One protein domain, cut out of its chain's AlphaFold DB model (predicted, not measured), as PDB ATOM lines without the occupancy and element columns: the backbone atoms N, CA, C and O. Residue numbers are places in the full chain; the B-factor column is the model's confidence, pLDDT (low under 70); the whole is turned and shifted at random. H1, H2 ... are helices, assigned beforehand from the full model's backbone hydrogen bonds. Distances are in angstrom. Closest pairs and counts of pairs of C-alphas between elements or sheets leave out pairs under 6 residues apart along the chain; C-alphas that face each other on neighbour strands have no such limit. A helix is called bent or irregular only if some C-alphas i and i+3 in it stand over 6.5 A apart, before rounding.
ATOM      1  N   ASP A  14     -29.952  -1.422  19.639       81.75
ATOM      2  CA  ASP A  14     -30.631  -2.677  19.298       81.75
ATOM      3  C   ASP A  14     -30.529  -2.996  17.802       81.75
ATOM      4  O   ASP A  14     -30.174  -4.116  17.437       81.75
ATOM      5  N   ALA A  15     -30.766  -2.015  16.922       78.31
ATOM      6  CA  ALA A  15     -30.646  -2.257  15.487       78.31
ATOM      7  C   ALA A  15     -29.195  -2.492  15.066       78.31
ATOM      8  O   ALA A  15     -28.941  -3.356  14.236       78.31
ATOM      9  N   TRP A  16     -28.243  -1.768  15.654       79.00
ATOM     10  CA  TRP A  16     -26.829  -2.013  15.397       79.00
ATOM     11  C   TRP A  16     -26.396  -3.401  15.880       79.00
ATOM     12  O   TRP A  16     -25.674  -4.100  15.176       79.00
ATOM     13  N   PHE A  17     -26.845  -3.824  17.062       82.12
ATOM     14  CA  PHE A  17     -26.534  -5.144  17.598       82.12
ATOM     15  C   PHE A  17     -27.113  -6.255  16.723       82.12
ATOM     16  O   PHE A  17     -26.449  -7.267  16.500       82.12
ATOM     17  N   TYR A  18     -28.326  -6.055  16.206       84.88
ATOM     18  CA  TYR A  18     -28.927  -6.947  15.224       84.88
ATOM     19  C   TYR A  18     -28.101  -7.015  13.935       84.88
ATOM     20  O   TYR A  18     -27.709  -8.107  13.536       84.88
ATOM     21  N   ASP A  19     -27.766  -5.868  13.339       80.12
ATOM     22  CA  ASP A  19     -26.979  -5.814  12.100       80.12
ATOM     23  C   ASP A  19     -25.588  -6.444  12.286       80.12
ATOM     24  O   ASP A  19     -25.074  -7.115  11.393       80.12
ATOM     25  N   LEU A  20     -24.979  -6.281  13.463       81.56
ATOM     26  CA  LEU A  20     -23.718  -6.937  13.789       81.56
ATOM     27  C   LEU A  20     -23.874  -8.453  13.907       81.56
ATOM     28  O   LEU A  20     -23.020  -9.181  13.418       81.56
ATOM     29  N   LYS A  21     -24.923  -8.945  14.573       83.31
ATOM     30  CA  LYS A  21     -25.182 -10.389  14.668       83.31
ATOM     31  C   LYS A  21     -25.385 -11.011  13.295       83.31
ATOM     32  O   LYS A  21     -24.854 -12.089  13.049       83.31
ATOM     33  N   ASP A  22     -26.134 -10.328  12.437       85.06
ATOM     34  CA  ASP A  22     -26.374 -10.755  11.064       85.06
ATOM     35  C   ASP A  22     -25.058 -10.807  10.279       85.06
ATOM     36  O   ASP A  22     -24.720 -11.836   9.707       85.06
ATOM     37  N   TRP A  23     -24.234  -9.757  10.370       85.81
ATOM     38  CA  TRP A  23     -22.895  -9.743   9.776       85.81
ATOM     39  C   TRP A  23     -22.006 -10.889  10.293       85.81
ATOM     40  O   TRP A  23     -21.437 -11.634   9.499       85.81
ATOM     41  N   LEU A  24     -21.951 -11.092  11.613       84.50
ATOM     42  CA  LEU A  24     -21.159 -12.150  12.251       84.50
ATOM     43  C   LEU A  24     -21.587 -13.566  11.859       84.50
ATOM     44  O   LEU A  24     -20.780 -14.490  11.974       84.50
ATOM     45  N   ALA A  25     -22.827 -13.765  11.409       85.50
ATOM     46  CA  ALA A  25     -23.280 -15.069  10.940       85.50
ATOM     47  C   ALA A  25     -22.467 -15.548   9.722       85.50
ATOM     48  O   ALA A  25     -22.205 -16.749   9.598       85.50
ATOM     49  N   PHE A  26     -22.000 -14.611   8.891       88.19
ATOM     50  CA  PHE A  26     -21.244 -14.868   7.660       88.19
ATOM     51  C   PHE A  26     -19.721 -14.851   7.837       88.19
ATOM     52  O   PHE A  26     -19.004 -15.112   6.876       88.19
ATOM     53  N   GLU A  27     -19.221 -14.555   9.036       90.06
ATOM     54  CA  GLU A  27     -17.782 -14.518   9.311       90.06
ATOM     55  C   GLU A  27     -17.204 -15.918   9.571       90.06
ATOM     56  O   GLU A  27     -17.922 -16.858   9.939       90.06
ATOM     57  N   ASP A  28     -15.884 -16.036   9.418       89.75
ATOM     58  CA  ASP A  28     -15.147 -17.276   9.656       89.75
ATOM     59  C   ASP A  28     -15.261 -17.761  11.111       89.75
ATOM     60  O   ASP A  28     -15.365 -16.981  12.067       89.75
ATOM     61  N   ASP A  29     -15.161 -19.078  11.302       90.75
ATOM     62  CA  ASP A  29     -15.269 -19.701  12.626       90.75
ATOM     63  C   ASP A  29     -14.208 -19.195  13.605       90.75
ATOM     64  O   ASP A  29     -14.478 -19.070  14.798       90.75
ATOM     65  N   CYS A  30     -13.024 -18.802  13.125       90.69
ATOM     66  CA  CYS A  30     -11.994 -18.217  13.981       90.69
ATOM     67  C   CYS A  30     -12.431 -16.888  14.614       90.69
ATOM     68  O   CYS A  30     -12.172 -16.660  15.800       90.69
ATOM     69  N   VAL A  31     -13.171 -16.059  13.877       91.06
ATOM     70  CA  VAL A  31     -13.761 -14.815  14.382       91.06
ATOM     71  C   VAL A  31     -14.847 -15.139  15.409       91.06
ATOM     72  O   VAL A  31     -14.864 -14.565  16.501       91.06
ATOM     73  N   LYS A  32     -15.709 -16.120  15.122       90.88
ATOM     74  CA  LYS A  32     -16.768 -16.577  16.041       90.88
ATOM     75  C   LYS A  32     -16.193 -17.155  17.341       90.88
ATOM     76  O   LYS A  32     -16.704 -16.865  18.429       90.88
ATOM     77  N   HIS A  33     -15.110 -17.926  17.265       93.94
ATOM     78  CA  HIS A  33     -14.393 -18.476  18.420       93.94
ATOM     79  C   HIS A  33     -13.743 -17.377  19.260       93.94
ATOM     80  O   HIS A  33     -13.838 -17.413  20.488       93.94
ATOM     81  N   PHE A  34     -13.145 -16.372  18.617       92.44
ATOM     82  CA  PHE A  34     -12.596 -15.213  19.312       92.44
ATOM     83  C   PHE A  34     -13.693 -14.438  20.055       92.44
ATOM     84  O   PHE A  34     -13.602 -14.241  21.262       92.44
ATOM     85  N   ILE A  35     -14.798 -14.091  19.388       89.50
ATOM     86  CA  ILE A  35     -15.913 -13.334  19.990       89.50
ATOM     87  C   ILE A  35     -16.529 -14.072  21.183       89.50
ATOM     88  O   ILE A  35     -16.825 -13.453  22.209       89.50
ATOM     89  N   SER A  36     -16.688 -15.391  21.069       89.25
ATOM     90  CA  SER A  36     -17.200 -16.249  22.143       89.25
ATOM     91  C   SER A  36     -16.174 -16.546  23.245       89.25
ATOM     92  O   SER A  36     -16.496 -17.274  24.182       89.25
ATOM     93  N   LYS A  37     -14.965 -15.966  23.168       89.88
ATOM     94  CA  LYS A  37     -13.835 -16.185  24.086       89.88
ATOM     95  C   LYS A  37     -13.357 -17.635  24.163       89.88
ATOM     96  O   LYS A  37     -12.687 -18.012  25.119       89.88
ATOM     97  N   LYS A  38     -13.677 -18.441  23.151       91.88
ATOM     98  CA  LYS A  38     -13.122 -19.789  22.986       91.88
ATOM     99  C   LYS A  38     -11.692 -19.750  22.450       91.88
ATOM    100  O   LYS A  38     -10.934 -20.690  22.652       91.88
ATOM    101  N   LEU A  39     -11.323 -18.657  21.786       91.06
ATOM    102  CA  LEU A  39      -9.970 -18.355  21.339       91.06
ATOM    103  C   LEU A  39      -9.533 -17.025  21.966       91.06
ATOM    104  O   LEU A  39     -10.113 -15.985  21.665       91.06
ATOM    105  N   THR A  40      -8.527 -17.046  22.840       86.69
ATOM    106  CA  THR A  40      -7.968 -15.843  23.480       86.69
ATOM    107  C   THR A  40      -6.443 -15.875  23.466       86.69
ATOM    108  O   THR A  40      -5.851 -16.915  23.188       86.69
ATOM    109  N   HIS A  41      -5.803 -14.743  23.777       79.69
ATOM    110  CA  HIS A  41      -4.342 -14.661  23.872       79.69
ATOM    111  C   HIS A  41      -3.749 -15.617  24.917       79.69
ATOM    112  O   HIS A  41      -2.648 -16.118  24.710       79.69
ATOM    113  N   ASP A  42      -4.483 -15.879  26.001       81.62
ATOM    114  CA  ASP A  42      -3.978 -16.644  27.146       81.62
ATOM    115  C   ASP A  42      -4.428 -18.113  27.131       81.62
ATOM    116  O   ASP A  42      -3.773 -18.976  27.714       81.62
ATOM    117  N   ALA A  43      -5.560 -18.413  26.488       85.62
ATOM    118  CA  ALA A  43      -6.165 -19.739  26.514       85.62
ATOM    119  C   ALA A  43      -6.987 -20.053  25.257       85.62
ATOM    120  O   ALA A  43      -7.685 -19.192  24.708       85.62
ATOM    121  N   ILE A  44      -6.964 -21.331  24.872       90.56
ATOM    122  CA  ILE A  44      -7.867 -21.917  23.881       90.56
ATOM    123  C   ILE A  44      -8.786 -22.892  24.606       90.56
ATOM    124  O   ILE A  44      -8.320 -23.786  25.318       90.56
ATOM    125  N   ASP A  45     -10.086 -22.730  24.406       93.38
ATOM    126  CA  ASP A  45     -11.088 -23.630  24.950       93.38
ATOM    127  C   ASP A  45     -10.919 -25.047  24.362       93.38
ATOM    128  O   ASP A  45     -10.712 -25.192  23.148       93.38
ATOM    129  N   PRO A  46     -11.022 -26.111  25.182       93.31
ATOM    130  CA  PRO A  46     -10.871 -27.485  24.712       93.31
ATOM    131  C   PRO A  46     -11.768 -27.844  23.520       93.31
ATOM    132  O   PRO A  46     -11.335 -28.610  22.664       93.31
ATOM    133  N   SER A  47     -12.973 -27.265  23.424       94.44
ATOM    134  CA  SER A  47     -13.930 -27.546  22.342       94.44
ATOM    135  C   SER A  47     -13.469 -27.079  20.962       94.44
ATOM    136  O   SER A  47     -13.969 -27.581  19.959       94.44
ATOM    137  N   VAL A  48     -12.523 -26.136  20.892       92.94
ATOM    138  CA  VAL A  48     -12.002 -25.599  19.623       92.94
ATOM    139  C   VAL A  48     -10.501 -25.826  19.451       92.94
ATOM    140  O   VAL A  48      -9.924 -25.426  18.443       92.94
ATOM    141  N   LYS A  49      -9.848 -26.489  20.412       91.31
ATOM    142  CA  LYS A  49      -8.393 -26.685  20.428       91.31
ATOM    143  C   LYS A  49      -7.874 -27.422  19.191       91.31
ATOM    144  O   LYS A  49      -6.804 -27.090  18.690       91.31
ATOM    145  N   GLU A  50      -8.628 -28.396  18.687       92.50
ATOM    146  CA  GLU A  50      -8.228 -29.199  17.528       92.50
ATOM    147  C   GLU A  50      -8.051 -28.350  16.258       92.50
ATOM    148  O   GLU A  50      -7.067 -28.541  15.538       92.50
ATOM    149  N   TYR A  51      -8.906 -27.340  16.051       90.75
ATOM    150  CA  TYR A  51      -8.849 -26.425  14.902       90.75
ATOM    151  C   TYR A  51      -7.538 -25.631  14.828       90.75
ATOM    152  O   TYR A  51      -7.105 -25.254  13.742       90.75
ATOM    153  N   TYR A  52      -6.891 -25.401  15.973       92.19
ATOM    154  CA  TYR A  52      -5.669 -24.597  16.082       92.19
ATOM    155  C   TYR A  52      -4.423 -25.429  16.394       92.19
ATOM    156  O   TYR A  52      -3.329 -24.883  16.488       92.19
ATOM    157  N   SER A  53      -4.566 -26.752  16.524       89.50
ATOM    158  CA  SER A  53      -3.498 -27.666  16.956       89.50
ATOM    159  C   SER A  53      -2.251 -27.662  16.065       89.50
ATOM    160  O   SER A  53      -1.169 -28.025  16.520       89.50
ATOM    161  N   LYS A  54      -2.401 -27.256  14.800       90.62
ATOM    162  CA  LYS A  54      -1.324 -27.208  13.802       90.62
ATOM    163  C   LYS A  54      -0.602 -25.861  13.738       90.62
ATOM    164  O   LYS A  54       0.428 -25.785  13.074       90.62
ATOM    165  N   LEU A  55      -1.137 -24.821  14.377       89.19
ATOM    166  CA  LEU A  55      -0.522 -23.496  14.383       89.19
ATOM    167  C   LEU A  55       0.581 -23.435  15.435       89.19
ATOM    168  O   LEU A  55       0.417 -23.920  16.558       89.19
ATOM    169  N   LYS A  56       1.695 -22.795  15.086       92.00
ATOM    170  CA  LYS A  56       2.703 -22.404  16.072       92.00
ATOM    171  C   LYS A  56       2.142 -21.311  16.976       92.00
ATOM    172  O   LYS A  56       1.231 -20.577  16.599       92.00
ATOM    173  N   GLU A  57       2.724 -21.166  18.162       89.12
ATOM    174  CA  GLU A  57       2.283 -20.157  19.130       89.12
ATOM    175  C   GLU A  57       2.331 -18.730  18.554       89.12
ATOM    176  O   GLU A  57       1.385 -17.967  18.737       89.12
ATOM    177  N   ASP A  58       3.380 -18.391  17.799       90.94
ATOM    178  CA  ASP A  58       3.514 -17.073  17.165       90.94
ATOM    179  C   ASP A  58       2.445 -16.829  16.088       90.94
ATOM    180  O   ASP A  58       1.843 -15.757  16.049       90.94
ATOM    181  N   GLU A  59       2.145 -17.839  15.265       91.25
ATOM    182  CA  GLU A  59       1.105 -17.778  14.223       91.25
ATOM    183  C   GLU A  59      -0.288 -17.619  14.846       91.25
ATOM    184  O   GLU A  59      -1.123 -16.855  14.363       91.25
ATOM    185  N   LEU A  60      -0.535 -18.310  15.963       90.62
ATOM    186  CA  LEU A  60      -1.774 -18.186  16.720       90.62
ATOM    187  C   LEU A  60      -1.924 -16.785  17.326       90.62
ATOM    188  O   LEU A  60      -3.001 -16.192  17.250       90.62
ATOM    189  N   ARG A  61      -0.854 -16.242  17.919       90.19
ATOM    190  CA  ARG A  61      -0.851 -14.876  18.463       90.19
ATOM    191  C   ARG A  61      -1.119 -13.853  17.368       90.19
ATOM    192  O   ARG A  61      -1.942 -12.961  17.577       90.19
ATOM    193  N   GLU A  62      -0.480 -14.006  16.212       92.38
ATOM    194  CA  GLU A  62      -0.702 -13.144  15.055       92.38
ATOM    195  C   GLU A  62      -2.159 -13.207  14.579       92.38
ATOM    196  O   GLU A  62      -2.790 -12.160  14.429       92.38
ATOM    197  N   LEU A  63      -2.732 -14.407  14.439       91.50
ATOM    198  CA  LEU A  63      -4.136 -14.595  14.069       91.50
ATOM    199  C   LEU A  63      -5.083 -13.868  15.034       91.50
ATOM    200  O   LEU A  63      -5.960 -13.119  14.604       91.50
ATOM    201  N   ILE A  64      -4.896 -14.049  16.344       92.56
ATOM    202  CA  ILE A  64      -5.719 -13.396  17.373       92.56
ATOM    203  C   ILE A  64      -5.618 -11.871  17.253       92.56
ATOM    204  O   ILE A  64      -6.630 -11.168  17.295       92.56
ATOM    205  N   THR A  65      -4.406 -11.348  17.066       91.31
ATOM    206  CA  THR A  65      -4.170  -9.914  16.882       91.31
ATOM    207  C   THR A  65      -4.851  -9.385  15.617       91.31
ATOM    208  O   THR A  65      -5.512  -8.345  15.675       91.31
ATOM    209  N   GLN A  66      -4.760 -10.104  14.495       91.56
ATOM    210  CA  GLN A  66      -5.418  -9.733  13.242       91.56
ATOM    211  C   GLN A  66      -6.948  -9.721  13.382       91.56
ATOM    212  O   GLN A  66      -7.578  -8.734  12.999       91.56
ATOM    213  N   ILE A  67      -7.541 -10.750  14.001       92.56
ATOM    214  CA  ILE A  67      -8.987 -10.814  14.277       92.56
ATOM    215  C   ILE A  67      -9.420  -9.632  15.150       92.56
ATOM    216  O   ILE A  67     -10.398  -8.945  14.849       92.56
ATOM    217  N   ASN A  68      -8.674  -9.354  16.220       90.69
ATOM    218  CA  ASN A  68      -8.967  -8.248  17.121       90.69
ATOM    219  C   ASN A  68      -8.934  -6.891  16.395       90.69
ATOM    220  O   ASN A  68      -9.858  -6.089  16.544       90.69
ATOM    221  N   TYR A  69      -7.916  -6.640  15.565       89.94
ATOM    222  CA  TYR A  69      -7.845  -5.415  14.767       89.94
ATOM    223  C   TYR A  69      -8.971  -5.313  13.743       89.94
ATOM    224  O   TYR A  69      -9.571  -4.243  13.614       89.94
ATOM    225  N   TYR A  70      -9.275  -6.406  13.047       90.38
ATOM    226  CA  TYR A  70     -10.367  -6.486  12.082       90.38
ATOM    227  C   TYR A  70     -11.708  -6.107  12.721       90.38
ATOM    228  O   TYR A  70     -12.395  -5.201  12.241       90.38
ATOM    229  N   LEU A  71     -12.033  -6.710  13.866       88.75
ATOM    230  CA  LEU A  71     -13.272  -6.441  14.591       88.75
ATOM    231  C   LEU A  71     -13.332  -5.009  15.137       88.75
ATOM    232  O   LEU A  71     -14.342  -4.321  14.972       88.75
ATOM    233  N   CYS A  72     -12.248  -4.520  15.746       86.25
ATOM    234  CA  CYS A  72     -12.169  -3.134  16.210       86.25
ATOM    235  C   CYS A  72     -12.341  -2.137  15.055       86.25
ATOM    236  O   CYS A  72     -13.037  -1.129  15.203       86.25
ATOM    237  N   ALA A  73     -11.730  -2.401  13.897       84.75
ATOM    238  CA  ALA A  73     -11.862  -1.562  12.711       84.75
ATOM    239  C   ALA A  73     -13.290  -1.577  12.151       84.75
ATOM    240  O   ALA A  73     -13.785  -0.525  11.740       84.75
ATOM    241  N   HIS A  74     -13.959  -2.733  12.164       84.38
ATOM    242  CA  HIS A  74     -15.360  -2.845  11.769       84.38
ATOM    243  C   HIS A  74     -16.255  -2.002  12.689       84.38
ATOM    244  O   HIS A  74     -16.973  -1.121  12.220       84.38
ATOM    245  N   ILE A  75     -16.139  -2.179  14.008       80.06
ATOM    246  CA  ILE A  75     -16.940  -1.432  14.986       80.06
ATOM    247  C   ILE A  75     -16.757   0.083  14.838       80.06
ATOM    248  O   ILE A  75     -17.747   0.815  14.833       80.06
ATOM    249  N   LYS A  76     -15.519   0.565  14.665       77.12
ATOM    250  CA  LYS A  76     -15.231   2.000  14.474       77.12
ATOM    251  C   LYS A  76     -15.958   2.616  13.280       77.12
ATOM    252  O   LYS A  76     -16.237   3.809  13.291       77.12
ATOM    253  N   LYS A  77     -16.226   1.834  12.232       76.88
ATOM    254  CA  LYS A  77     -16.950   2.316  11.048       76.88
ATOM    255  C   LYS A  77     -18.459   2.385  11.280       76.88
ATOM    256  O   LYS A  77     -19.131   3.174  10.615       76.88
ATOM    257  N   CYS A  78     -18.975   1.564  12.191       73.56
ATOM    258  CA  CYS A  78     -20.408   1.359  12.382       73.56
ATOM    259  C   CYS A  78     -20.978   2.143  13.577       73.56
ATOM    260  O   CYS A  78     -22.136   2.553  13.528       73.56
ATOM    261  N   VAL A  79     -20.184   2.387  14.623       71.81
ATOM    262  CA  VAL A  79     -20.628   3.033  15.872       71.81
ATOM    263  C   VAL A  79     -20.102   4.461  15.974       71.81
ATOM    264  O   VAL A  79     -18.975   4.747  15.577       71.81
ATOM    265  N   ASP A  80     -20.904   5.359  16.550       70.19
ATOM    266  CA  ASP A  80     -20.418   6.671  16.984       70.19
ATOM    267  C   ASP A  80     -19.442   6.505  18.160       70.19
ATOM    268  O   ASP A  80     -19.824   6.307  19.315       70.19
ATOM    269  N   THR A  81     -18.154   6.578  17.842       66.00
ATOM    270  CA  THR A  81     -17.058   6.379  18.789       66.00
ATOM    271  C   THR A  81     -16.877   7.537  19.767       66.00
ATOM    272  O   THR A  81     -16.123   7.387  20.723       66.00
ATOM    273  N   SER A  82     -17.548   8.681  19.574       68.50
ATOM    274  CA  SER A  82     -17.394   9.860  20.443       68.50
ATOM    275  C   SER A  82     -17.891   9.643  21.879       68.50
ATOM    276  O   SER A  82     -17.514  10.388  22.781       68.50
ATOM    277  N   LYS A  83     -18.713   8.611  22.100       65.25
ATOM    278  CA  LYS A  83     -19.324   8.281  23.398       65.25
ATOM    279  C   LYS A  83     -18.625   7.155  24.160       65.25
ATOM    280  O   LYS A  83     -19.036   6.828  25.269       65.25
ATOM    281  N   VAL A  84     -17.609   6.542  23.564       69.00
ATOM    282  CA  VAL A  84     -16.895   5.386  24.117       69.00
ATOM    283  C   VAL A  84     -15.570   5.886  24.686       69.00
ATOM    284  O   VAL A  84     -14.755   6.445  23.958       69.00
ATOM    285  N   ALA A  85     -15.362   5.711  25.992       60.31
ATOM    286  CA  ALA A  85     -14.215   6.281  26.707       60.31
ATOM    287  C   ALA A  85     -12.897   5.492  26.536       60.31
ATOM    288  O   ALA A  85     -11.863   5.894  27.068       60.31
ATOM    289  N   THR A  86     -12.917   4.355  25.838       61.91
ATOM    290  CA  THR A  86     -11.828   3.368  25.837       61.91
ATOM    291  C   THR A  86     -10.928   3.434  24.607       61.91
ATOM    292  O   THR A  86     -11.358   3.719  23.489       61.91
ATOM    293  N   ASN A  87      -9.657   3.069  24.806       64.25
ATOM    294  CA  ASN A  87      -8.738   2.778  23.712       64.25
ATOM    295  C   ASN A  87      -9.242   1.554  22.931       64.25
ATOM    296  O   ASN A  87      -9.374   0.460  23.470       64.25
ATOM    297  N   PHE A  88      -9.488   1.740  21.636       65.31
ATOM    298  CA  PHE A  88     -10.061   0.748  20.716       65.31
ATOM    299  C   PHE A  88      -9.081  -0.366  20.299       65.31
ATOM    300  O   PHE A  88      -9.055  -0.783  19.138       65.31
ATOM    301  N   ASN A  89      -8.229  -0.806  21.218       77.31
ATOM    302  CA  ASN A  89      -7.189  -1.793  20.942       77.31
ATOM    303  C   ASN A  89      -7.608  -3.205  21.350       77.31
ATOM    304  O   ASN A  89      -6.934  -4.153  20.969       77.31
ATOM    305  N   ASN A  90      -8.716  -3.360  22.077       85.50
ATOM    306  CA  ASN A  90      -9.263  -4.656  22.460       85.50
ATOM    307  C   ASN A  90     -10.760  -4.712  22.140       85.50
ATOM    308  O   ASN A  90     -11.551  -3.934  22.676       85.50
ATOM    309  N   PHE A  91     -11.152  -5.652  21.280       87.00
ATOM    310  CA  PHE A  91     -12.534  -5.829  20.849       87.00
ATOM    311  C   PHE A  91     -13.472  -6.129  22.017       87.00
ATOM    312  O   PHE A  91     -14.557  -5.563  22.080       87.00
ATOM    313  N   HIS A  92     -13.086  -6.993  22.958       86.75
ATOM    314  CA  HIS A  92     -13.970  -7.383  24.056       86.75
ATOM    315  C   HIS A  92     -14.212  -6.244  25.047       86.75
ATOM    316  O   HIS A  92     -15.313  -6.130  25.586       86.75
ATOM    317  N   GLU A  93     -13.205  -5.411  25.304       85.88
ATOM    318  CA  GLU A  93     -13.364  -4.213  26.135       85.88
ATOM    319  C   GLU A  93     -14.224  -3.165  25.435       85.88
ATOM    320  O   GLU A  93     -15.178  -2.652  26.021       85.88
ATOM    321  N   LEU A  94     -13.947  -2.922  24.153       83.69
ATOM    322  CA  LEU A  94     -14.744  -2.046  23.306       83.69
ATOM    323  C   LEU A  94     -16.211  -2.497  23.248       83.69
ATOM    324  O   LEU A  94     -17.123  -1.690  23.413       83.69
ATOM    325  N   TRP A  95     -16.440  -3.796  23.067       83.88
ATOM    326  CA  TRP A  95     -17.766  -4.400  23.018       83.88
ATOM    327  C   TRP A  95     -18.552  -4.169  24.308       83.88
ATOM    328  O   TRP A  95     -19.714  -3.765  24.270       83.88
ATOM    329  N   LYS A  96     -17.909  -4.402  25.461       84.12
ATOM    330  CA  LYS A  96     -18.514  -4.155  26.777       84.12
ATOM    331  C   LYS A  96     -18.922  -2.696  26.936       84.12
ATOM    332  O   LYS A  96     -20.014  -2.433  27.430       84.12
ATOM    333  N   GLU A  97     -18.074  -1.767  26.510       82.19
ATOM    334  CA  GLU A  97     -18.353  -0.341  26.648       82.19
ATOM    335  C   GLU A  97     -19.492   0.112  25.732       82.19
ATOM    336  O   GLU A  97     -20.389   0.827  26.176       82.19
ATOM    337  N   ILE A  98     -19.529  -0.362  24.483       80.56
ATOM    338  CA  ILE A  98     -20.637  -0.057  23.570       80.56
ATOM    339  C   ILE A  98     -21.950  -0.616  24.107       80.56
ATOM    340  O   ILE A  98     -22.959   0.086  24.090       80.56
ATOM    341  N   LYS A  99     -21.933  -1.852  24.621       81.44
ATOM    342  CA  LYS A  99     -23.089  -2.445  25.294       81.44
ATOM    343  C   LYS A  99     -23.551  -1.573  26.458       81.44
ATOM    344  O   LYS A  99     -24.714  -1.190  26.496       81.44
ATOM    345  N   ARG A 100     -22.635  -1.183  27.346       82.75
ATOM    346  CA  ARG A 100     -22.936  -0.327  28.497       82.75
ATOM    347  C   ARG A 100     -23.571   0.999  28.072       82.75
ATOM    348  O   ARG A 100     -24.628   1.354  28.577       82.75
ATOM    349  N   VAL A 101     -22.952   1.722  27.137       78.25
ATOM    350  CA  VAL A 101     -23.457   3.017  26.648       78.25
ATOM    351  C   VAL A 101     -24.821   2.852  25.973       78.25
ATOM    352  O   VAL A 101     -25.751   3.598  26.278       78.25
ATOM    353  N   GLY A 102     -24.962   1.855  25.098       76.75
ATOM    354  CA  GLY A 102     -26.196   1.580  24.366       76.75
ATOM    355  C   GLY A 102     -27.370   1.177  25.258       76.75
ATOM    356  O   GLY A 102     -28.483   1.656  25.050       76.75
ATOM    357  N   GLU A 103     -27.125   0.361  26.286       78.06
ATOM    358  CA  GLU A 103     -28.149  -0.054  27.253       78.06
ATOM    359  C   GLU A 103     -28.613   1.107  28.143       78.06
ATOM    360  O   GLU A 103     -29.767   1.129  28.567       78.06
ATOM    361  N   THR A 104     -27.751   2.101  28.384       82.56
ATOM    362  CA  THR A 104     -28.089   3.274  29.210       82.56
ATOM    363  C   THR A 104     -28.844   4.389  28.476       82.56
ATOM    364  O   THR A 104     -29.487   5.211  29.128       82.56
ATOM    365  N   ASP A 105     -28.816   4.442  27.139       83.56
ATOM    366  CA  ASP A 105     -29.479   5.498  26.354       83.56
ATOM    367  C   ASP A 105     -30.920   5.115  25.978       83.56
ATOM    368  O   ASP A 105     -31.238   4.860  24.814       83.56
TER     369      ASP A 105
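What this domain is: This is residues 14 to 105 of the 309 residues of an uncharacterized protein of Candida auris (UniProt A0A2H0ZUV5). One long helix, H4, makes the length of this domain; H2 crosses it, H3 lies near its first end, and H1 and H5 run loosely beside its second half. The printed part has 92 residues with five named helices, H1 to H5 along the chain, and no named strand: all helix. It is compact, radius of gyration of the C-alphas 14.1 A, spanning 44 by 25 by 20 A.

Where its parts are: Find C-alpha 57 at (2.283, -20.157, 19.130); H4, residues 57 to 78, runs 32.0 A to C-alpha 78 at (-20.408, 1.359, 12.382). H5 is residues 91 to 104, 19.9 A; H1 14 to 25, 16.7 A; H2 29 to 35; H3 46 to 52, irregular, C-alphas 47 and 50 being 7.6 A apart.

How they stand to each other: At H4 residues 68 to 72 alone, find H5 touching with residues 91 to 94 alone, closest C-alphas Cys 72 and Phe 91, 5.4 A, at a shallow tilt of 29 degrees, the same way. H2 touches H4 residues 64 to 67 alone, closest C-alphas Val 31 and Ile 67, 6.2 A. H1 and H3 are apart. Every O i to N i+4 pair is within hydrogen-bond range in H1, H2, H4 and H5; H3 has 0 of 3, but 3 of 4 O i to N i+3.

The domain as a whole: The printed part has no cut. The link H4 to H5 is long; there, residues 81 to 88 have pLDDT under 70.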